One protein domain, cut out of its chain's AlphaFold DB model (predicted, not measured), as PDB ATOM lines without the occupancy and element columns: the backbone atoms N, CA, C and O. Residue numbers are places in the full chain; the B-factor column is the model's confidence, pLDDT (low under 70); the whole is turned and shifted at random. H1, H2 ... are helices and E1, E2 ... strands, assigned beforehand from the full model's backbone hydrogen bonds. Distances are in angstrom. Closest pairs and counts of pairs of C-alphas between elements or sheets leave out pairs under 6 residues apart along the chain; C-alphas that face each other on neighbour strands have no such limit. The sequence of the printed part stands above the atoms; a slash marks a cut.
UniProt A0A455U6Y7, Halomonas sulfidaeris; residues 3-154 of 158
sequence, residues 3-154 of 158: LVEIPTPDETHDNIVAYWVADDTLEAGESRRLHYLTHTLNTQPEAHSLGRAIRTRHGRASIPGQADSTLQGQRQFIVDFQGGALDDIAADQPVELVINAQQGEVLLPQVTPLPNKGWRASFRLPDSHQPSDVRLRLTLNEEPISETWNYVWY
ATOM      1  N   LEU A   3     -35.330  32.715 -34.467       89.19
ATOM      2  CA  LEU A   3     -34.829  32.036 -33.281       89.19
ATOM      3  C   LEU A   3     -35.832  30.937 -32.941       89.19
ATOM      4  O   LEU A   3     -37.025  31.211 -32.823       89.19
ATOM      5  N   VAL A   4     -35.346  29.713 -32.785       86.94
ATOM      6  CA  VAL A   4     -36.147  28.568 -32.357       86.94
ATOM      7  C   VAL A   4     -35.610  28.084 -31.022       86.94
ATOM      8  O   VAL A   4     -34.429  27.749 -30.906       86.94
ATOM      9  N   GLU A   5     -36.501  28.040 -30.037       86.50
ATOM     10  CA  GLU A   5     -36.254  27.488 -28.709       86.50
ATOM     11  C   GLU A   5     -37.002  26.157 -28.596       86.50
ATOM     12  O   GLU A   5     -38.219  26.094 -28.779       86.50
ATOM     13  N   ILE A   6     -36.268  25.075 -28.346       86.94
ATOM     14  CA  ILE A   6     -36.821  23.723 -28.255       86.94
ATOM     15  C   ILE A   6     -36.873  23.332 -26.774       86.94
ATOM     16  O   ILE A   6     -35.833  23.347 -26.115       86.94
ATOM     17  N   PRO A   7     -38.039  22.955 -26.217       85.50
ATOM     18  CA  PRO A   7     -38.104  22.464 -24.845       85.50
ATOM     19  C   PRO A   7     -37.192  21.245 -24.653       85.50
ATOM     20  O   PRO A   7     -37.354  20.236 -25.341       85.50
ATOM     21  N   THR A   8     -36.245  21.330 -23.716       84.25
ATOM     22  CA  THR A   8     -35.312  20.238 -23.396       84.25
ATOM     23  C   THR A   8     -35.345  19.911 -21.901       84.25
ATOM     24  O   THR A   8     -35.405  20.833 -21.082       84.25
ATOM     25  N   PRO A   9     -35.323  18.622 -21.512       83.25
ATOM     26  CA  PRO A   9     -35.281  18.226 -20.106       83.25
ATOM     27  C   PRO A   9     -33.875  18.317 -19.491       83.25
ATOM     28  O   PRO A   9     -33.759  18.305 -18.266       83.25
ATOM     29  N   ASP A  10     -32.820  18.373 -20.310       83.06
ATOM     30  CA  ASP A  10     -31.429  18.410 -19.853       83.06
ATOM     31  C   ASP A  10     -30.511  19.230 -20.781       83.06
ATOM     32  O   ASP A  10     -30.877  19.593 -21.900       83.06
ATOM     33  N   GLU A  11     -29.307  19.527 -20.285       80.31
ATOM     34  CA  GLU A  11     -28.282  20.356 -20.940       80.31
ATOM     35  C   GLU A  11     -27.486  19.642 -22.042       80.31
ATOM     36  O   GLU A  11     -26.659  20.268 -22.700       80.31
ATOM     37  N   THR A  12     -27.689  18.335 -22.238       82.44
ATOM     38  CA  THR A  12     -26.904  17.555 -23.212       82.44
ATOM     39  C   THR A  12     -27.415  17.710 -24.641       82.44
ATOM     40  O   THR A  12     -26.723  17.327 -25.587       82.44
ATOM     41  N   HIS A  13     -28.604  18.291 -24.799       83.88
ATOM     42  CA  HIS A  13     -29.247  18.525 -26.081       83.88
ATOM     43  C   HIS A  13     -29.206  20.014 -26.438       83.88
ATOM     44  O   HIS A  13     -29.666  20.854 -25.663       83.88
ATOM     45  N   ASP A  14     -28.710  20.331 -27.637       84.00
ATOM     46  CA  ASP A  14     -28.801  21.682 -28.189       84.00
ATOM     47  C   ASP A  14     -30.274  22.094 -28.312       84.00
ATOM     48  O   ASP A  14     -31.078  21.411 -28.952       84.00
ATOM     49  N   ASN A  15     -30.629  23.225 -27.709       88.25
ATOM     50  CA  ASN A  15     -32.014  23.681 -27.601       88.25
ATOM     51  C   ASN A  15     -32.269  25.063 -28.220       88.25
ATOM     52  O   ASN A  15     -33.396  25.551 -28.163       88.25
ATOM     53  N   ILE A  16     -31.244  25.677 -28.820       89.69
ATOM     54  CA  ILE A  16     -31.304  27.004 -29.439       89.69
ATOM     55  C   ILE A  16     -30.800  26.933 -30.880       89.69
ATOM     56  O   ILE A  16     -29.669  26.520 -31.133       89.69
ATOM     57  N   VAL A  17     -31.617  27.403 -31.825       91.69
ATOM     58  CA  VAL A  17     -31.249  27.513 -33.244       91.69
ATOM     59  C   VAL A  17     -31.521  28.932 -33.731       91.69
ATOM     60  O   VAL A  17     -32.619  29.447 -33.541       91.69
ATOM     61  N   ALA A  18     -30.546  29.565 -34.387       91.44
ATOM     62  CA  ALA A  18     -30.712  30.878 -35.008       91.44
ATOM     63  C   ALA A  18     -30.276  30.840 -36.474       91.44
ATOM     64  O   ALA A  18     -29.187  30.359 -36.794       91.44
ATOM     65  N   TYR A  19     -31.116  31.352 -37.371       91.50
ATOM     66  CA  TYR A  19     -30.841  31.337 -38.807       91.50
ATOM     67  C   TYR A  19     -31.484  32.520 -39.532       91.50
ATOM     68  O   TYR A  19     -32.391  33.196 -39.038       91.50
ATOM     69  N   TRP A  20     -30.969  32.808 -40.724       92.38
ATOM     70  CA  TRP A  20     -31.597  33.739 -41.649       92.38
ATOM     71  C   TRP A  20     -32.612  32.990 -42.516       92.38
ATOM     72  O   TRP A  20     -32.327  31.897 -43.001       92.38
ATOM     73  N   VAL A  21     -33.771  33.607 -42.726       89.88
ATOM     74  CA  VAL A  21     -34.821  33.137 -43.634       89.88
ATOM     75  C   VAL A  21     -35.029  34.233 -44.663       89.88
ATOM     76  O   VAL A  21     -35.094  35.407 -44.294       89.88
ATOM     77  N   ALA A  22     -35.060  33.846 -45.936       90.00
ATOM     78  CA  ALA A  22     -35.415  34.748 -47.021       90.00
ATOM     79  C   ALA A  22     -36.915  35.050 -46.961       90.00
ATOM     80  O   ALA A  22     -37.698  34.136 -46.712       90.00
ATOM     81  N   ASP A  23     -37.311  36.292 -47.239       89.75
ATOM     82  CA  ASP A  23     -38.736  36.640 -47.320       89.75
ATOM     83  C   ASP A  23     -39.430  35.879 -48.465       89.75
ATOM     84  O   ASP A  23     -40.563  35.418 -48.319       89.75
ATOM     85  N   ASP A  24     -38.721  35.690 -49.581       90.69
ATOM     86  CA  ASP A  24     -39.203  34.941 -50.739       90.69
ATOM     87  C   ASP A  24     -38.765  33.472 -50.676       90.69
ATOM     88  O   ASP A  24     -37.593  33.150 -50.446       90.69
ATOM     89  N   THR A  25     -39.699  32.564 -50.959       88.56
ATOM     90  CA  THR A  25     -39.401  31.135 -51.074       88.56
ATOM     91  C   THR A  25     -38.593  30.833 -52.330       88.56
ATOM     92  O   THR A  25     -38.771  31.477 -53.360       88.56
ATOM     93  N   LEU A  26     -37.756  29.798 -52.267       90.31
ATOM     94  CA  LEU A  26     -37.025  29.302 -53.428       90.31
ATOM     95  C   LEU A  26     -37.891  28.321 -54.229       90.31
ATOM     96  O   LEU A  26     -38.309  27.294 -53.689       90.31
ATOM     97  N   GLU A  27     -38.135  28.607 -55.507       93.81
ATOM     98  CA  GLU A  27     -38.897  27.708 -56.378       93.81
ATOM     99  C   GLU A  27     -38.042  26.557 -56.933       93.81
ATOM    100  O   GLU A  27     -36.807  26.595 -56.978       93.81
ATOM    101  N   ALA A  28     -38.710  25.494 -57.389       94.50
ATOM    102  CA  ALA A  28     -38.040  24.344 -57.982       94.50
ATOM    103  C   ALA A  28     -37.244  24.753 -59.236       94.50
ATOM    104  O   ALA A  28     -37.801  25.247 -60.212       94.50
ATOM    105  N   GLY A  29     -35.934  24.498 -59.221       95.44
ATOM    106  CA  GLY A  29     -35.019  24.856 -60.311       95.44
ATOM    107  C   GLY A  29     -34.335  26.216 -60.144       95.44
ATOM    108  O   GLY A  29     -33.403  26.514 -60.892       95.44
ATOM    109  N   GLU A  30     -34.725  27.014 -59.150       95.25
ATOM    110  CA  GLU A  30     -33.990  28.223 -58.799       95.25
ATOM    111  C   GLU A  30     -32.703  27.917 -58.024       95.25
ATOM    112  O   GLU A  30     -32.545  26.883 -57.372       95.25
ATOM    113  N   SER A  31     -31.765  28.863 -58.067       92.00
ATOM    114  CA  SER A  31     -30.562  28.828 -57.240       92.00
ATOM    115  C   SER A  31     -30.320  30.183 -56.579       92.00
ATOM    116  O   SER A  31     -30.674  31.240 -57.113       92.00
ATOM    117  N   ARG A  32     -29.706  30.148 -55.395       90.94
ATOM    118  CA  ARG A  32     -29.225  31.326 -54.666       90.94
ATOM    119  C   ARG A  32     -27.820  31.033 -54.163       90.94
ATOM    120  O   ARG A  32     -27.514  29.912 -53.762       90.94
ATOM    121  N   ARG A  33     -26.956  32.044 -54.198       92.81
ATOM    122  CA  ARG A  33     -25.597  31.961 -53.662       92.81
ATOM    123  C   ARG A  33     -25.497  32.890 -52.462       92.81
ATOM    124  O   ARG A  33     -25.670  34.094 -52.611       92.81
ATOM    125  N   LEU A  34     -25.215  32.318 -51.296       92.56
ATOM    126  CA  LEU A  34     -25.041  33.044 -50.043       92.56
ATOM    127  C   LEU A  34     -23.559  33.016 -49.667       92.56
ATOM    128  O   LEU A  34     -22.942  31.953 -49.646       92.56
ATOM    129  N   HIS A  35     -22.992  34.184 -49.383       95.06
ATOM    130  CA  HIS A  35     -21.635  34.329 -48.862       95.06
ATOM    131  C   HIS A  35     -21.726  34.987 -47.493       95.06
ATOM    132  O   HIS A  35     -22.335  36.046 -47.362       95.06
ATOM    133  N   TYR A  36     -21.131  34.364 -46.484       92.81
ATOM    134  CA  TYR A  36     -21.143  34.864 -45.116       92.81
ATOM    135  C   TYR A  36     -19.809  34.571 -44.433       92.81
ATOM    136  O   TYR A  36     -19.089  33.646 -44.814       92.81
ATOM    137  N   LEU A  37     -19.487  35.381 -43.426       92.56
ATOM    138  CA  LEU A  37     -18.337  35.195 -42.553       92.56
ATOM    139  C   LEU A  37     -18.850  34.902 -41.148       92.56
ATOM    140  O   LEU A  37     -19.724  35.607 -40.646       92.56
ATOM    141  N   THR A  38     -18.308  33.866 -40.521       90.75
ATOM    142  CA  THR A  38     -18.588  33.546 -39.123       90.75
ATOM    143  C   THR A  38     -17.381  33.897 -38.269       90.75
ATOM    144  O   THR A  38     -16.236  33.625 -38.631       90.75
ATOM    145  N   HIS A  39     -17.646  34.511 -37.121       86.44
ATOM    146  CA  HIS A  39     -16.640  34.791 -36.108       86.44
ATOM    147  C   HIS A  39     -17.005  34.034 -34.836       86.44
ATOM    148  O   HIS A  39     -18.094  34.226 -34.298       86.44
ATOM    149  N   THR A  40     -16.087  33.205 -34.344       89.12
ATOM    150  CA  THR A  40     -16.183  32.623 -33.001       89.12
ATOM    151  C   THR A  40     -15.369  33.494 -32.063       89.12
ATOM    152  O   THR A  40     -14.167  33.670 -32.263       89.12
ATOM    153  N   LEU A  41     -16.022  34.065 -31.057       83.06
ATOM    154  CA  LEU A  41     -15.408  35.003 -30.128       83.06
ATOM    155  C   LEU A  41     -15.630  34.521 -28.694       83.06
ATOM    156  O   LEU A  41     -16.679  33.972 -28.376       83.06
ATOM    157  N   ASN A  42     -14.657  34.781 -27.820       82.81
ATOM    158  CA  ASN A  42     -14.810  34.576 -26.374       82.81
ATOM    159  C   ASN A  42     -15.439  35.796 -25.680       82.81
ATOM    160  O   ASN A  42     -15.762  35.749 -24.495       82.81
ATOM    161  N   THR A  43     -15.562  36.908 -26.406       71.06
ATOM    162  CA  THR A  43     -16.113  38.184 -25.944       71.06
ATOM    163  C   THR A  43     -16.943  38.821 -27.055       71.06
ATOM    164  O   THR A  43     -16.890  38.399 -28.206       71.06
ATOM    165  N   GLN A  44     -17.707  39.861 -26.726       67.19
ATOM    166  CA  GLN A  44     -18.532  40.586 -27.697       67.19
ATOM    167  C   GLN A  44     -17.685  41.136 -28.871       67.19
ATOM    168  O   GLN A  44     -16.565  41.595 -28.624       67.19
ATOM    169  N   PRO A  45     -18.212  41.161 -30.114       66.94
ATOM    170  CA  PRO A  45     -17.608  41.921 -31.209       66.94
ATOM    171  C   PRO A  45     -17.438  43.405 -30.839       66.94
ATOM    172  O   PRO A  45     -18.313  43.980 -30.194       66.94
ATOM    173  N   GLU A  46     -16.356  44.046 -31.292       66.81
ATOM    174  CA  GLU A  46     -16.003  45.441 -30.948       66.81
ATOM    175  C   GLU A  46     -17.007  46.508 -31.440       66.81
ATOM    176  O   GLU A  46     -16.923  47.668 -31.052       66.81
ATOM    177  N   ALA A  47     -17.968  46.146 -32.288       64.06
ATOM    178  CA  ALA A  47     -18.714  47.093 -33.115       64.06
ATOM    179  C   ALA A  47     -19.891  47.829 -32.438       64.06
ATOM    180  O   ALA A  47     -20.619  48.533 -33.135       64.06
ATOM    181  N   HIS A  48     -20.132  47.683 -31.130       73.56
ATOM    182  CA  HIS A  48     -21.338  48.250 -30.510       73.56
ATOM    183  C   HIS A  48     -21.038  49.419 -29.568       73.56
ATOM    184  O   HIS A  48     -20.477  49.233 -28.491       73.56
ATOM    185  N   SER A  49     -21.444  50.626 -29.975       89.62
ATOM    186  CA  SER A  49     -21.261  51.864 -29.208       89.62
ATOM    187  C   SER A  49     -22.367  52.139 -28.188       89.62
ATOM    188  O   SER A  49     -22.168  52.980 -27.320       89.62
ATOM    189  N   LEU A  50     -23.520  51.465 -28.254       94.31
ATOM    190  CA  LEU A  50     -24.588  51.633 -27.261       94.31
ATOM    191  C   LEU A  50     -24.355  50.721 -26.049       94.31
ATOM    192  O   LEU A  50     -23.711  49.672 -26.155       94.31
ATOM    193  N   GLY A  51     -24.952  51.085 -24.915       94.62
ATOM    194  CA  GLY A  51     -25.024  50.214 -23.749       94.62
ATOM    195  C   GLY A  51     -25.748  48.904 -24.030       94.62
ATOM    196  O   GLY A  51     -26.661  48.839 -24.849       94.62
ATOM    197  N   ARG A  52     -25.347  47.846 -23.336       93.69
ATOM    198  CA  ARG A  52     -25.852  46.481 -23.549       93.69
ATOM    199  C   ARG A  52     -26.475  45.920 -22.288       93.69
ATOM    200  O   ARG A  52     -26.015  46.251 -21.194       93.69
ATOM    201  N   ALA A  53     -27.465  45.052 -22.433       96.19
ATOM    202  CA  ALA A  53     -28.029  44.298 -21.331       96.19
ATOM    203  C   ALA A  53     -26.990  43.280 -20.840       96.19
ATOM    204  O   ALA A  53     -26.650  42.316 -21.519       96.19
ATOM    205  N   ILE A  54     -26.471  43.492 -19.633       95.12
ATOM    206  CA  ILE A  54     -25.486  42.600 -19.005       95.12
ATOM    207  C   ILE A  54     -26.139  41.588 -18.065       95.12
ATOM    208  O   ILE A  54     -25.500  40.632 -17.624       95.12
ATOM    209  N   ARG A  55     -27.402  41.823 -17.689       95.94
ATOM    210  CA  ARG A  55     -28.117  40.981 -16.737       95.94
ATOM    211  C   ARG A  55     -29.618  41.137 -16.883       95.94
ATOM    212  O   ARG A  55     -30.128  42.247 -16.809       95.94
ATOM    213  N   THR A  56     -30.305  40.004 -16.952       97.25
ATOM    214  CA  THR A  56     -31.765  39.917 -16.882       97.25
ATOM    215  C   THR A  56     -32.144  39.083 -15.665       97.25
ATOM    216  O   THR A  56     -31.590  38.006 -15.447       97.25
ATOM    217  N   ARG A  57     -33.065  39.576 -14.840       95.00
ATOM    218  CA  ARG A  57     -33.663  38.839 -13.722       95.00
ATOM    219  C   ARG A  57     -35.161  39.073 -13.731       95.00
ATOM    220  O   ARG A  57     -35.610  40.193 -13.941       95.00
ATOM    221  N   HIS A  58     -35.925  38.039 -13.421       93.00
ATOM    222  CA  HIS A  58     -37.356  38.179 -13.215       93.00
ATOM    223  C   HIS A  58     -37.827  37.208 -12.143       93.00
ATOM    224  O   HIS A  58     -37.298  36.105 -12.019       93.00
ATOM    225  N   GLY A  59     -38.834  37.600 -11.373       89.00
ATOM    226  CA  GLY A  59     -39.371  36.814 -10.262       89.00
ATOM    227  C   GLY A  59     -40.794  37.230  -9.924       89.00
ATOM    228  O   GLY A  59     -41.289  38.229 -10.446       89.00
ATOM    229  N   ARG A  60     -41.454  36.477  -9.039       84.88
ATOM    230  CA  ARG A  60     -42.726  36.917  -8.447       84.88
ATOM    231  C   ARG A  60     -42.529  38.302  -7.835       84.88
ATOM    232  O   ARG A  60     -41.539  38.519  -7.134       84.88
ATOM    233  N   ALA A  61     -43.444  39.227  -8.101       76.25
ATOM    234  CA  ALA A  61     -43.407  40.530  -7.460       76.25
ATOM    235  C   ALA A  61     -43.638  40.346  -5.950       76.25
ATOM    236  O   ALA A  61     -44.699  39.910  -5.513       76.25
ATOM    237  N   SER A  62     -42.627  40.644  -5.140       64.81
ATOM    238  CA  SER A  62     -42.756  40.740  -3.689       64.81
ATOM    239  C   SER A  62     -41.912  41.901  -3.183       64.81
ATOM    240  O   SER A  62     -40.873  42.237  -3.757       64.81
ATOM    241  N   ILE A  63     -42.377  42.548  -2.120       58.59
ATOM    242  CA  ILE A  63     -41.601  43.545  -1.388       58.59
ATOM    243  C   ILE A  63     -41.075  42.836  -0.134       58.59
ATOM    244  O   ILE A  63     -41.883  42.338   0.657       58.59
ATOM    245  N   PRO A  64     -39.748  42.749   0.081       52.91
ATOM    246  CA  PRO A  64     -39.205  42.198   1.316       52.91
ATOM    247  C   PRO A  64     -39.787  42.931   2.535       52.91
ATOM    248  O   PRO A  64     -39.631  44.142   2.665       52.91
ATOM    249  N   GLY A  65     -40.476  42.203   3.417       54.50
ATOM    250  CA  GLY A  65     -41.087  42.759   4.632       54.50
ATOM    251  C   GLY A  65     -42.551  43.206   4.509       54.50
ATOM    252  O   GLY A  65     -43.131  43.594   5.518       54.50
ATOM    253  N   GLN A  66     -43.178  43.102   3.332       54.41
ATOM    254  CA  GLN A  66     -44.621  43.297   3.163       54.41
ATOM    255  C   GLN A  66     -45.249  42.051   2.534       54.41
ATOM    256  O   GLN A  66     -45.006  41.723   1.374       54.41
ATOM    257  N   ALA A  67     -46.089  41.360   3.307       49.53
ATOM    258  CA  ALA A  67     -47.003  40.344   2.796       49.53
ATOM    259  C   ALA A  67     -48.203  41.042   2.139       49.53
ATOM    260  O   ALA A  67     -49.324  40.960   2.633       49.53
ATOM    261  N   ASP A  68     -47.955  41.814   1.084       51.38
ATOM    262  CA  ASP A  68     -49.028  42.528   0.407       51.38
ATOM    263  C   ASP A  68     -49.745  41.559  -0.542       51.38
ATOM    264  O   ASP A  68     -49.224  41.153  -1.583       51.38
ATOM    265  N   SER A  69     -50.936  41.119  -0.135       51.53
ATOM    266  CA  SER A  69     -51.792  40.187  -0.880       51.53
ATOM    267  C   SER A  69     -52.262  40.749  -2.226       51.53
ATOM    268  O   SER A  69     -52.727  39.985  -3.069       51.53
ATOM    269  N   THR A  70     -52.092  42.054  -2.456       52.31
ATOM    270  CA  THR A  70     -52.409  42.753  -3.711       52.31
ATOM    271  C   THR A  70     -51.350  42.573  -4.807       52.31
ATOM    272  O   THR A  70     -51.619  42.868  -5.968       52.31
ATOM    273  N   LEU A  71     -50.162  42.049  -4.469       57.19
ATOM    274  CA  LEU A  71     -49.071  41.748  -5.411       57.19
ATOM    275  C   LEU A  71     -49.149  40.335  -6.009       57.19
ATOM    276  O   LEU A  71     -48.270  39.927  -6.772       57.19
ATOM    277  N   GLN A  72     -50.172  39.559  -5.644       63.75
ATOM    278  CA  GLN A  72     -50.412  38.262  -6.264       63.75
ATOM    279  C   GLN A  72     -50.781  38.466  -7.737       63.75
ATOM    280  O   GLN A  72     -51.635  39.286  -8.057       63.75
ATOM    281  N   GLY A  73     -50.125  37.727  -8.630       78.00
ATOM    282  CA  GLY A  73     -50.402  37.802 -10.063       78.00
ATOM    283  C   GLY A  73     -49.594  38.852 -10.827       78.00
ATOM    284  O   GLY A  73     -50.084  39.367 -11.827       78.00
ATOM    285  N   GLN A  74     -48.405  39.235 -10.348       87.00
ATOM    286  CA  GLN A  74     -47.471  40.086 -11.094       87.00
ATOM    287  C   GLN A  74     -46.057  39.496 -11.104       87.00
ATOM    288  O   GLN A  74     -45.554  38.984 -10.094       87.00
ATOM    289  N   ARG A  75     -45.364  39.672 -12.228       90.44
ATOM    290  CA  ARG A  75     -43.947  39.364 -12.411       90.44
ATOM    291  C   ARG A  75     -43.124  40.647 -12.393       90.44
ATOM    292  O   ARG A  75     -43.377  41.559 -13.169       90.44
ATOM    293  N   GLN A  76     -42.115  40.708 -11.530       93.25
ATOM    294  CA  GLN A  76     -41.103  41.765 -11.530       93.25
ATOM    295  C   GLN A  76     -39.986  41.401 -12.503       93.25
ATOM    296  O   GLN A  76     -39.454  40.293 -12.430       93.25
ATOM    297  N   PHE A  77     -39.576  42.363 -13.324       96.44
ATOM    298  CA  PHE A  77     -38.399  42.296 -14.181       96.44
ATOM    299  C   PHE A  77     -37.357  43.330 -13.743       96.44
ATOM    300  O   PHE A  77     -37.689  44.427 -13.280       96.44
ATOM    301  N   ILE A  78     -36.089  42.948 -13.864       97.81
ATOM    302  CA  ILE A  78     -34.907  43.781 -13.661       97.81
ATOM    303  C   ILE A  78     -33.951  43.498 -14.820       97.81
ATOM    304  O   ILE A  78     -33.500  42.361 -14.985       97.81
ATOM    305  N   VAL A  79     -33.615  44.534 -15.581       98.56
ATOM    306  CA  VAL A  79     -32.639  44.482 -16.670       98.56
ATOM    307  C   VAL A  79     -31.559  45.519 -16.386       98.56
ATOM    308  O   VAL A  79     -31.855  46.706 -16.268       98.56
ATOM    309  N   ASP A  80     -30.315  45.073 -16.236       98.38
ATOM    310  CA  ASP A  80     -29.181  45.971 -16.028       98.38
ATOM    311  C   ASP A  80     -28.420  46.157 -17.339       98.38
ATOM    312  O   ASP A  80     -28.041  45.178 -17.988       98.38
ATOM    313  N   PHE A  81     -28.160  47.413 -17.683       97.81
ATOM    314  CA  PHE A  81     -27.386  47.843 -18.834       97.81
ATOM    315  C   PHE A  81     -26.037  48.420 -18.404       97.81
ATOM    316  O   PHE A  81     -25.940  49.049 -17.351       97.81
ATOM    317  N   GLN A  82     -24.994  48.224 -19.210       95.69
ATOM    318  CA  GLN A  82     -23.669  48.815 -18.981       95.69
ATOM    319  C   GLN A  82     -22.881  48.928 -20.298       95.69
ATOM    320  O   GLN A  82     -23.162  48.190 -21.243       95.69
ATOM    321  N   GLY A  83     -21.859  49.785 -20.342       93.50
ATOM    322  CA  GLY A  83     -20.917  49.896 -21.457       93.50
ATOM    323  C   GLY A  83     -21.356  50.887 -22.530       93.50
ATOM    324  O   GLY A  83     -22.462  51.430 -22.483       93.50
ATOM    325  N   GLY A  84     -20.489  51.096 -23.522       92.38
ATOM    326  CA  GLY A  84     -20.771  51.985 -24.650       92.38
ATOM    327  C   GLY A  84     -21.090  53.402 -24.173       92.38
ATOM    328  O   GLY A  84     -20.474  53.897 -23.234       92.38
ATOM    329  N   ALA A  85     -22.107  54.019 -24.770       92.62
ATOM    330  CA  ALA A  85     -22.583  55.356 -24.427       92.62
ATOM    331  C   ALA A  85     -22.911  55.533 -22.934       92.62
ATOM    332  O   ALA A  85     -22.819  56.646 -22.429       92.62
ATOM    333  N   LEU A  86     -23.257  54.463 -22.203       95.12
ATOM    334  CA  LEU A  86     -23.582  54.553 -20.776       95.12
ATOM    335  C   LEU A  86     -22.369  54.875 -19.893       95.12
ATOM    336  O   LEU A  86     -22.556  55.420 -18.808       95.12
ATOM    337  N   ASP A  87     -21.144  54.565 -20.335       93.19
ATOM    338  CA  ASP A  87     -19.929  54.754 -19.526       93.19
ATOM    339  C   ASP A  87     -19.601  56.237 -19.260       93.19
ATOM    340  O   ASP A  87     -18.879  56.546 -18.295       93.19
ATOM    341  N   ASP A  88     -20.160  57.126 -20.089       93.25
ATOM    342  CA  ASP A  88     -19.964  58.579 -20.072       93.25
ATOM    343  C   ASP A  88     -21.185  59.354 -19.543       93.25
ATOM    344  O   ASP A  88     -21.136  60.577 -19.403       93.25
ATOM    345  N   ILE A  89     -22.280  58.666 -19.208       95.19
ATOM    346  CA  ILE A  89     -23.504  59.303 -18.712       95.19
ATOM    347  C   ILE A  89     -23.450  59.402 -17.187       95.19
ATOM    348  O   ILE A  89     -23.378  58.400 -16.472       95.19
ATOM    349  N   ALA A  90     -23.506  60.633 -16.675       94.75
ATOM    350  CA  ALA A  90     -23.569  60.895 -15.241       94.75
ATOM    351  C   ALA A  90     -24.903  60.422 -14.632       94.75
ATOM    352  O   ALA A  90     -25.946  60.429 -15.281       94.75
ATOM    353  N   ALA A  91     -24.873  60.021 -13.360       94.56
ATOM    354  CA  ALA A  91     -26.021  59.422 -12.672       94.56
ATOM    355  C   ALA A  91     -27.230  60.365 -12.502       94.56
ATOM    356  O   ALA A  91     -28.330  59.898 -12.222       94.56
ATOM    357  N   ASP A  92     -27.028  61.674 -12.632       94.62
ATOM    358  CA  ASP A  92     -28.059  62.710 -12.537       94.62
ATOM    359  C   ASP A  92     -28.688  63.074 -13.892       94.62
ATOM    360  O   ASP A  92     -29.596  63.904 -13.943       94.62
ATOM    361  N   GLN A  93     -28.227  62.460 -14.987       96.81
ATOM    362  CA  GLN A  93     -28.797  62.679 -16.311       96.81
ATOM    363  C   GLN A  93     -30.209  62.085 -16.421       96.81
ATOM    364  O   GLN A  93     -30.482  61.030 -15.839       96.81
ATOM    365  N   PRO A  94     -31.103  62.720 -17.203       96.50
ATOM    366  CA  PRO A  94     -32.480  62.277 -17.387       96.50
ATOM    367  C   PRO A  94     -32.547  61.098 -18.367       96.50
ATOM    368  O   PRO A  94     -33.062  61.214 -19.476       96.50
ATOM    369  N   VAL A  95     -31.981  59.957 -17.976       98.12
ATOM    370  CA  VAL A  95     -32.155  58.713 -18.725       98.12
ATOM    371  C   VAL A  95     -33.597  58.250 -18.574       98.12
ATOM    372  O   VAL A  95     -34.134  58.199 -17.468       98.12
ATOM    373  N   GLU A  96     -34.207  57.876 -19.688       98.25
ATOM    374  CA  GLU A  96     -35.590  57.428 -19.769       98.25
ATOM    375  C   GLU A  96     -35.668  55.965 -20.203       98.25
ATOM    376  O   GLU A  96     -34.803  55.448 -20.914       98.25
ATOM    377  N   LEU A  97     -36.730  55.287 -19.766       98.44
ATOM    378  CA  LEU A  97     -37.049  53.919 -20.160       98.44
ATOM    379  C   LEU A  97     -38.152  53.940 -21.219       98.44
ATOM    380  O   LEU A  97     -39.314  54.195 -20.904       98.44
ATOM    381  N   VAL A  98     -37.803  53.597 -22.457       98.50
ATOM    382  CA  VAL A  98     -38.781  53.329 -23.516       98.50
ATOM    383  C   VAL A  98     -39.094  51.840 -23.488       98.50
ATOM    384  O   VAL A  98     -38.218  51.026 -23.776       98.50
ATOM    385  N   ILE A  99     -40.327  51.481 -23.134       98.38
ATOM    386  CA  ILE A  99     -40.763  50.093 -22.955       98.38
ATOM    387  C   ILE A  99     -42.136  49.852 -23.585       98.38
ATOM    388  O   ILE A  99     -43.027  50.694 -23.506       98.38
ATOM    389  N   ASN A 100     -42.297  48.680 -24.194       97.44
ATOM    390  CA  ASN A 100     -43.556  48.184 -24.730       97.44
ATOM    391  C   ASN A 100     -43.713  46.692 -24.405       97.44
ATOM    392  O   ASN A 100     -42.735  45.946 -24.444       97.44
ATOM    393  N   ALA A 101     -44.942  46.261 -24.132       95.94
ATOM    394  CA  ALA A 101     -45.312  44.860 -23.976       95.94
ATOM    395  C   ALA A 101     -46.541  44.570 -24.844       95.94
ATOM    396  O   ALA A 101     -47.501  45.339 -24.834       95.94
ATOM    397  N   GLN A 102     -46.521  43.472 -25.605       94.44
ATOM    398  CA  GLN A 102     -47.673  43.087 -26.430       94.44
ATOM    399  C   GLN A 102     -48.876  42.645 -25.593       94.44
ATOM    400  O   GLN A 102     -50.013  42.903 -25.980       94.44
ATOM    401  N   GLN A 103     -48.630  41.962 -24.473       91.88
ATOM    402  CA  GLN A 103     -49.663  41.500 -23.548       91.88
ATOM    403  C   GLN A 103     -49.388  42.013 -22.134       91.88
ATOM    404  O   GLN A 103     -48.262  41.927 -21.635       91.88
ATOM    405  N   GLY A 104     -50.446  42.486 -21.477       86.94
ATOM    406  CA  GLY A 104     -50.382  43.070 -20.140       86.94
ATOM    407  C   GLY A 104     -49.938  44.535 -20.139       86.94
ATOM    408  O   GLY A 104     -49.217  45.001 -21.017       86.94
ATOM    409  N   GLU A 105     -50.395  45.275 -19.132       92.69
ATOM    410  CA  GLU A 105     -49.974  46.656 -18.906       92.69
ATOM    411  C   GLU A 105     -48.594  46.688 -18.235       92.69
ATOM    412  O   GLU A 105     -48.341  45.949 -17.282       92.69
ATOM    413  N   VAL A 106     -47.702  47.563 -18.710       95.50
ATOM    414  CA  VAL A 106     -46.403  47.795 -18.070       95.50
ATOM    415  C   VAL A 106     -46.608  48.630 -16.810       95.50
ATOM    416  O   VAL A 106     -46.919  49.817 -16.877       95.50
ATOM    417  N   LEU A 107     -46.385  48.018 -15.651       94.12
ATOM    418  CA  LEU A 107     -46.555  48.660 -14.353       94.12
ATOM    419  C   LEU A 107     -45.205  49.074 -13.761       94.12
ATOM    420  O   LEU A 107     -44.215  48.350 -13.859       94.12
ATOM    421  N   LEU A 108     -45.188  50.220 -13.076       94.00
ATOM    422  CA  LEU A 108     -44.025  50.745 -12.345       94.00
ATOM    423  C   LEU A 108     -42.709  50.758 -13.159       94.00
ATOM    424  O   LEU A 108     -41.690  50.291 -12.642       94.00
ATOM    425  N   PRO A 109     -42.694  51.264 -14.409       97.12
ATOM    426  CA  PRO A 109     -41.451  51.413 -15.151       97.12
ATOM    427  C   PRO A 109     -40.539  52.405 -14.423       97.12
ATOM    428  O   PRO A 109     -40.931  53.528 -14.107       97.12
ATOM    429  N   GLN A 110     -39.322  51.971 -14.124       97.38
ATOM    430  CA  GLN A 110     -38.318  52.762 -13.427       97.38
ATOM    431  C   GLN A 110     -36.956  52.532 -14.052       97.38
ATOM    432  O   GLN A 110     -36.634  51.422 -14.485       97.38
ATOM    433  N   VAL A 111     -36.147  53.585 -14.037       98.12
ATOM    434  CA  VAL A 111     -34.744  53.536 -14.412       98.12
ATOM    435  C   VAL A 111     -33.901  54.163 -13.310       98.12
ATOM    436  O   VAL A 111     -34.213  55.247 -12.823       98.12
ATOM    437  N   THR A 112     -32.855  53.457 -12.888       97.75
ATOM    438  CA  THR A 112     -32.013  53.873 -11.762       97.75
ATOM    439  C   THR A 112     -30.539  53.678 -12.110       97.75
ATOM    440  O   THR A 112     -30.170  52.582 -12.545       97.75
ATOM    441  N   PRO A 113     -29.669  54.679 -11.894       97.62
ATOM    442  CA  PRO A 113     -28.233  54.502 -12.069       97.62
ATOM    443  C   PRO A 113     -27.676  53.504 -11.043       97.62
ATOM    444  O   PRO A 113     -28.129  53.422  -9.899       97.62
ATOM    445  N   LEU A 114     -26.666  52.742 -11.447       96.88
ATOM    446  CA  LEU A 114     -25.950  51.784 -10.610       96.88
ATOM    447  C   LEU A 114     -24.528  52.294 -10.305       96.88
ATOM    448  O   LEU A 114     -23.933  52.994 -11.125       96.88
ATOM    449  N   PRO A 115     -23.917  51.895  -9.171       92.75
ATOM    450  CA  PRO A 115     -22.576  52.357  -8.786       92.75
ATOM    451  C   PRO A 115     -21.455  52.022  -9.785       92.75
ATOM    452  O   PRO A 115     -20.389  52.624  -9.747       92.75
ATOM    453  N   ASN A 116     -21.671  51.046 -10.668       90.88
ATOM    454  CA  ASN A 116     -20.704  50.545 -11.644       90.88
ATOM    455  C   ASN A 116     -20.843  51.199 -13.032       90.88
ATOM    456  O   ASN A 116     -20.550  50.539 -14.026       90.88
ATOM    457  N   LYS A 117     -21.333  52.447 -13.106       90.19
ATOM    458  CA  LYS A 117     -21.706  53.124 -14.370       90.19
ATOM    459  C   LYS A 117     -22.764  52.366 -15.189       90.19
ATOM    460  O   LYS A 117     -22.910  52.563 -16.390       90.19
ATOM    461  N   GLY A 118     -23.477  51.449 -14.541       96.06
ATOM    462  CA  GLY A 118     -24.600  50.748 -15.139       96.06
ATOM    463  C   GLY A 118     -25.900  51.508 -14.922       96.06
ATOM    464  O   GLY A 118     -25.982  52.410 -14.093       96.06
ATOM    465  N   TRP A 119     -26.939  51.078 -15.617       98.38
ATOM    466  CA  TRP A 119     -28.298  51.575 -15.460       98.38
ATOM    467  C   TRP A 119     -29.245  50.392 -15.325       98.38
ATOM    468  O   TRP A 119     -29.150  49.424 -16.072       98.38
ATOM    469  N   ARG A 120     -30.149  50.442 -14.354       98.44
ATOM    470  CA  ARG A 120     -31.150  49.407 -14.113       98.44
ATOM    471  C   ARG A 120     -32.493  49.872 -14.629       98.44
ATOM    472  O   ARG A 120     -33.026  50.828 -14.088       98.44
ATOM    473  N   ALA A 121     -33.064  49.143 -15.575       98.50
ATOM    474  CA  ALA A 121     -34.485  49.191 -15.870       98.50
ATOM    475  C   ALA A 121     -35.223  48.181 -14.981       98.50
ATOM    476  O   ALA A 121     -34.803  47.030 -14.837       98.50
ATOM    477  N   SER A 122     -36.337  48.590 -14.384       97.94
ATOM    478  CA  SER A 122     -37.221  47.690 -13.649       97.94
ATOM    479  C   SER A 122     -38.675  48.003 -13.943       97.94
ATOM    480  O   SER A 122     -39.038  49.167 -14.069       97.94
ATOM    481  N   PHE A 123     -39.494  46.967 -14.060       96.81
ATOM    482  CA  PHE A 123     -40.921  47.077 -14.345       96.81
ATOM    483  C   PHE A 123     -41.639  45.819 -13.853       96.81
ATOM    484  O   PHE A 123     -41.002  44.834 -13.456       96.81
ATOM    485  N   ARG A 124     -42.969  45.844 -13.872       94.06
ATOM    486  CA  ARG A 124     -43.818  44.687 -13.591       94.06
ATOM    487  C   ARG A 124     -44.784  44.430 -14.734       94.06
ATOM    488  O   ARG A 124     -45.240  45.371 -15.377       94.06
ATOM    489  N   LEU A 125     -45.112  43.161 -14.934       93.06
ATOM    490  CA  LEU A 125     -46.196  42.726 -15.808       93.06
ATOM    491  C   LEU A 125     -47.187  41.877 -15.005       93.06
ATOM    492  O   LEU A 125     -46.743  41.003 -14.256       93.06
ATOM    493  N   PRO A 126     -48.501  42.124 -15.120       90.00
ATOM    494  CA  PRO A 126     -49.521  41.215 -14.614       90.00
ATOM    495  C   PRO A 126     -49.429  39.838 -15.274       90.00
ATOM    496  O   PRO A 126     -49.058  39.735 -16.441       90.00
ATOM    497  N   ASP A 127     -49.816  38.798 -14.546       84.88
ATOM    498  CA  ASP A 127     -49.943  37.449 -15.086       84.88
ATOM    499  C   ASP A 127     -50.971  37.425 -16.224       84.88
ATOM    500  O   ASP A 127     -52.055  38.008 -16.142       84.88
ATOM    501  N   SER A 128     -50.621  36.721 -17.296       83.06
ATOM    502  CA  SER A 128     -51.477  36.489 -18.454       83.06
ATOM    503  C   SER A 128     -51.519  35.001 -18.786       83.06
ATOM    504  O   SER A 128     -50.629  34.237 -18.432       83.06
ATOM    505  N   HIS A 129     -52.553  34.564 -19.502       85.38
ATOM    506  CA  HIS A 129     -52.589  33.198 -20.043       85.38
ATOM    507  C   HIS A 129     -51.831  33.061 -21.371       85.38
ATOM    508  O   HIS A 129     -51.651  31.949 -21.862       85.38
ATOM    509  N   GLN A 130     -51.420  34.184 -21.962       89.69
ATOM    510  CA  GLN A 130     -50.732  34.255 -23.248       89.69
ATOM    511  C   GLN A 130     -49.303  34.770 -23.059       89.69
ATOM    512  O   GLN A 130     -49.097  35.621 -22.186       89.69
ATOM    513  N   PRO A 131     -48.338  34.310 -23.875       91.69
ATOM    514  CA  PRO A 131     -47.001  34.886 -23.898       91.69
ATOM    515  C   PRO A 131     -47.021  36.381 -24.237       91.69
ATOM    516  O   PRO A 131     -47.882  36.837 -24.991       91.69
ATOM    517  N   SER A 132     -46.058  37.135 -23.708       93.62
ATOM    518  CA  SER A 132     -45.899  38.568 -23.984       93.62
ATOM    519  C   SER A 132     -44.512  38.866 -24.553       93.62
ATOM    520  O   SER A 132     -43.516  38.591 -23.886       93.62
ATOM    521  N   ASP A 133     -44.442  39.430 -25.766       94.56
ATOM    522  CA  ASP A 133     -43.219  40.049 -26.307       94.56
ATOM    523  C   ASP A 133     -43.025  41.410 -25.629       94.56
ATOM    524  O   ASP A 133     -43.878  42.300 -25.734       94.56
ATOM    525  N   VAL A 134     -41.915  41.545 -24.909       96.88
ATOM    526  CA  VAL A 134     -41.519  42.748 -24.186       96.88
ATOM    527  C   VAL A 134     -40.258  43.306 -24.815       96.88
ATOM    528  O   VAL A 134     -39.247  42.614 -24.945       96.88
ATOM    529  N   ARG A 135     -40.299  44.596 -25.146       98.19
ATOM    530  CA  ARG A 135     -39.171  45.321 -25.731       98.19
ATOM    531  C   ARG A 135     -38.889  46.564 -24.927       98.19
ATOM    532  O   ARG A 135     -39.805  47.342 -24.662       98.19
ATOM    533  N   LEU A 136     -37.630  46.779 -24.570       98.44
ATOM    534  CA  LEU A 136     -37.222  48.003 -23.895       98.44
ATOM    535  C   LEU A 136     -35.832  48.472 -24.298       98.44
ATOM    536  O   LEU A 136     -34.976  47.679 -24.686       98.44
ATOM    537  N   ARG A 137     -35.608  49.776 -24.165       98.44
ATOM    538  CA  ARG A 137     -34.308  50.430 -24.323       98.44
ATOM    539  C   ARG A 137     -34.230  51.680 -23.456       98.44
ATOM    540  O   ARG A 137     -35.257  52.226 -23.051       98.44
ATOM    541  N   LEU A 138     -33.012  52.143 -23.217       98.56
ATOM    542  CA  LEU A 138     -32.733  53.400 -22.545       98.56
ATOM    543  C   LEU A 138     -32.512  54.508 -23.575       98.56
ATOM    544  O   LEU A 138     -31.841  54.297 -24.594       98.56
ATOM    545  N   THR A 139     -33.056  55.686 -23.290       98.44
ATOM    546  CA  THR A 139     -32.870  56.898 -24.093       98.44
ATOM    547  C   THR A 139     -32.366  58.050 -23.236       98.44
ATOM    548  O   THR A 139     -32.630  58.100 -22.039       98.44
ATOM    549  N   LEU A 140     -31.656  58.990 -23.849       97.75
ATOM    550  CA  LEU A 140     -31.316  60.284 -23.261       97.75
ATOM    551  C   LEU A 140     -31.665  61.355 -24.288       97.75
ATOM    552  O   LEU A 140     -31.171  61.296 -25.409       97.75
ATOM    553  N   ASN A 141     -32.514  62.314 -23.917       95.94
ATOM    554  CA  ASN A 141     -33.023  63.331 -24.848       95.94
ATOM    555  C   ASN A 141     -33.593  62.702 -26.137       95.94
ATOM    556  O   ASN A 141     -33.246  63.116 -27.236       95.94
ATOM    557  N   GLU A 142     -34.418  61.658 -25.988       95.31
ATOM    558  CA  GLU A 142     -35.024  60.873 -27.083       95.31
ATOM    559  C   GLU A 142     -34.043  60.037 -27.936       95.31
ATOM    560  O   GLU A 142     -34.477  59.183 -28.716       95.31
ATOM    561  N   GLU A 143     -32.728  60.185 -27.751       96.75
ATOM    562  CA  GLU A 143     -31.722  59.398 -28.462       96.75
ATOM    563  C   GLU A 143     -31.459  58.052 -27.764       96.75
ATOM    564  O   GLU A 143     -31.251  58.018 -26.546       96.75
ATOM    565  N   PRO A 144     -31.445  56.917 -28.489       96.94
ATOM    566  CA  PRO A 144     -31.089  55.623 -27.915       96.94
ATOM    567  C   PRO A 144     -29.646  55.596 -27.410       96.94
ATOM    568  O   PRO A 144     -28.714  55.867 -28.161       96.94
ATOM    569  N   ILE A 145     -29.470  55.179 -26.157       97.00
ATOM    570  CA  ILE A 145     -28.157  55.008 -25.507       97.00
ATOM    571  C   ILE A 145     -27.893  53.553 -25.098       97.00
ATOM    572  O   ILE A 145     -26.808  53.228 -24.617       97.00
ATOM    573  N   SER A 146     -28.863  52.660 -25.317       97.50
ATOM    574  CA  SER A 146     -28.708  51.211 -25.184       97.50
ATOM    575  C   SER A 146     -29.232  50.464 -26.408       97.50
ATOM    576  O   SER A 146     -30.037  50.983 -27.183       97.50
ATOM    577  N   GLU A 147     -28.837  49.199 -26.541       96.19
ATOM    578  CA  GLU A 147     -29.548  48.244 -27.384       96.19
ATOM    579  C   GLU A 147     -31.011  48.098 -26.951       96.19
ATOM    580  O   GLU A 147     -31.408  48.480 -25.843       96.19
ATOM    581  N   THR A 148     -31.815  47.513 -27.839       97.50
ATOM    582  CA  THR A 148     -33.166  47.078 -27.484       97.50
ATOM    583  C   THR A 148     -33.097  45.668 -26.922       97.50
ATOM    584  O   THR A 148     -32.781  44.723 -27.643       97.50
ATOM    585  N   TRP A 149     -33.408  45.532 -25.639       97.88
ATOM    586  CA  TRP A 149     -33.638  44.243 -25.006       97.88
ATOM    587  C   TRP A 149     -35.009  43.727 -25.443       97.88
ATOM    588  O   TRP A 149     -36.009  44.424 -25.266       97.88
ATOM    589  N   ASN A 150     -35.043  42.531 -26.031       95.75
ATOM    590  CA  ASN A 150     -36.265  41.842 -26.447       95.75
ATOM    591  C   ASN A 150     -36.382  40.540 -25.653       95.75
ATOM    592  O   ASN A 150     -35.402  39.800 -25.546       95.75
ATOM    593  N   TYR A 151     -37.561  40.258 -25.113       93.88
ATOM    594  CA  TYR A 151     -37.803  39.075 -24.297       93.88
ATOM    595  C   TYR A 151     -39.243  38.608 -24.447       93.88
ATOM    596  O   TYR A 151     -40.170  39.402 -24.298       93.88
ATOM    597  N   VAL A 152     -39.434  37.312 -24.688       92.75
ATOM    598  CA  VAL A 152     -40.764  36.699 -24.666       92.75
ATOM    599  C   VAL A 152     -40.975  36.067 -23.299       92.75
ATOM    600  O   VAL A 152     -40.275  35.131 -22.916       92.75
ATOM    601  N   TRP A 153     -41.931  36.592 -22.539       91.19
ATOM    602  CA  TRP A 153     -42.309  36.002 -21.263       91.19
ATOM    603  C   TRP A 153     -43.442  34.998 -21.453       91.19
ATOM    604  O   TRP A 153     -44.518  35.370 -21.918       91.19
ATOM    605  N   TYR A 154     -43.201  33.753 -21.040       88.94
ATOM    606  CA  TYR A 154     -44.179  32.667 -20.982       88.94
ATOM    607  C   TYR A 154     -44.658  32.479 -19.532       88.94
ATOM    608  O   TYR A 154     -43.901  31.988 -18.692       88.94
TER     609      TYR A 154
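What this domain is: This is residues 3 to 154 of the 158 residues of a protein of Halomonas sulfidaeris (UniProt A0A455U6Y7). Two antiparallel sheets lie face to face as a sandwich, E3 E4 E7 E6 over E5 E8 E9, with the short helix H1 at one end. Apart from this sandwich stands a small hairpin, E1 and E2, and from it residues 21 to 46 swing out as a free-standing loop before the chain reaches the sandwich; a smaller loop, residues 64 to 69, sticks out on its own. The printed part has 152 residues, with nine named strands and one named helix in the order E1 E2 E3 E4 H1 E5 E6 E7 E8 E9; the class is mostly strand, though under half of the residues are in named elements. The whole is loose and elongated, with a radius of gyration of the C-alphas of 19.5 A and spans of 65 by 41 by 32 A.

How they stand to each other: Begin with the largest sheet, which runs E3, residues 52 to 60, E4, residues 74 to 82, E7, residues 119 to 126, and E6, residues 107 to 113; it is twisted, and E3 and E6 are its edge strands. In the hairpin of E3 and E4, look for N 57 and O 78, 2.8 A apart. Between the antiparallel strands E4 and E7, N 79 and O 121 are 2.9 A apart. In the hairpin of E6 and E7, N 122 and O 110 are 2.8 A apart. Next find the second sheet, E5, residues 95 to 101, E8, residues 132 to 140, and E9, residues 149 to 153; it is twisted, its C-alphas up to 4.0 A off the best plane. Between the antiparallel strands E5 and E8, N 98 and O 137 are 3.0 A apart; in the hairpin of E8 and E9, N 134 and O 151 are 2.8 A apart. The two sheets form a sandwich, two sheets face to face: the parts that face each other are 9.1 A centre to centre, and the strands of one stand at 33 degrees to those of the other. E5 and E6, one strand from each sheet, touch, with 6 pairs of C-alphas within 8 A; their closest C-alphas are those of Leu 97 and Val 111, 6.2 A apart. H1, residues 84 to 88, only grazes the larger sheet with residues 84 to 87; its single O i to N i+4 pair is not within hydrogen-bond range, 0 of 1, while 1 of 2 O i to N i+3 pairs is. Last, the hairpin of E1, residues 3 to 5, and E2, residues 16 to 19, has N 4 and O 17 at 2.8 A; E1 and E9 are apart, and so are E2 and E3.

Where its parts are: Find C-alpha 52 at (-25.852, 46.481, -23.549); from there E3 runs 24.6 A to C-alpha 60. E4 covers 26.6 A, E7 23.6 A and E6 19.4 A from first to last C-alpha. In the other sheet E8 measures 26.2 A, E5 19.8 A and E9 12.5 A, and E9 ends at C-alpha 153 at (-42.309, 36.002, -21.263). H1 is 8.1 A long, E2 10.3 A, and E1 6.6 A, beginning at C-alpha 3 at (-34.829, 32.036, -33.281).

The domain as a whole: The two C-alphas farthest apart are those of Gly 29 and Gly 65, 67.6 A. Without the stretches that stand free, 120 residues span 44 by 42 by 24 A. The printed part has no cut. The links E2 to E3, 32 residues, and E3 to E4, 13 residues, are long. Mean pLDDT of the printed part is 89.1; look for values under 70 at residues 44 to 47 and 62 to 72.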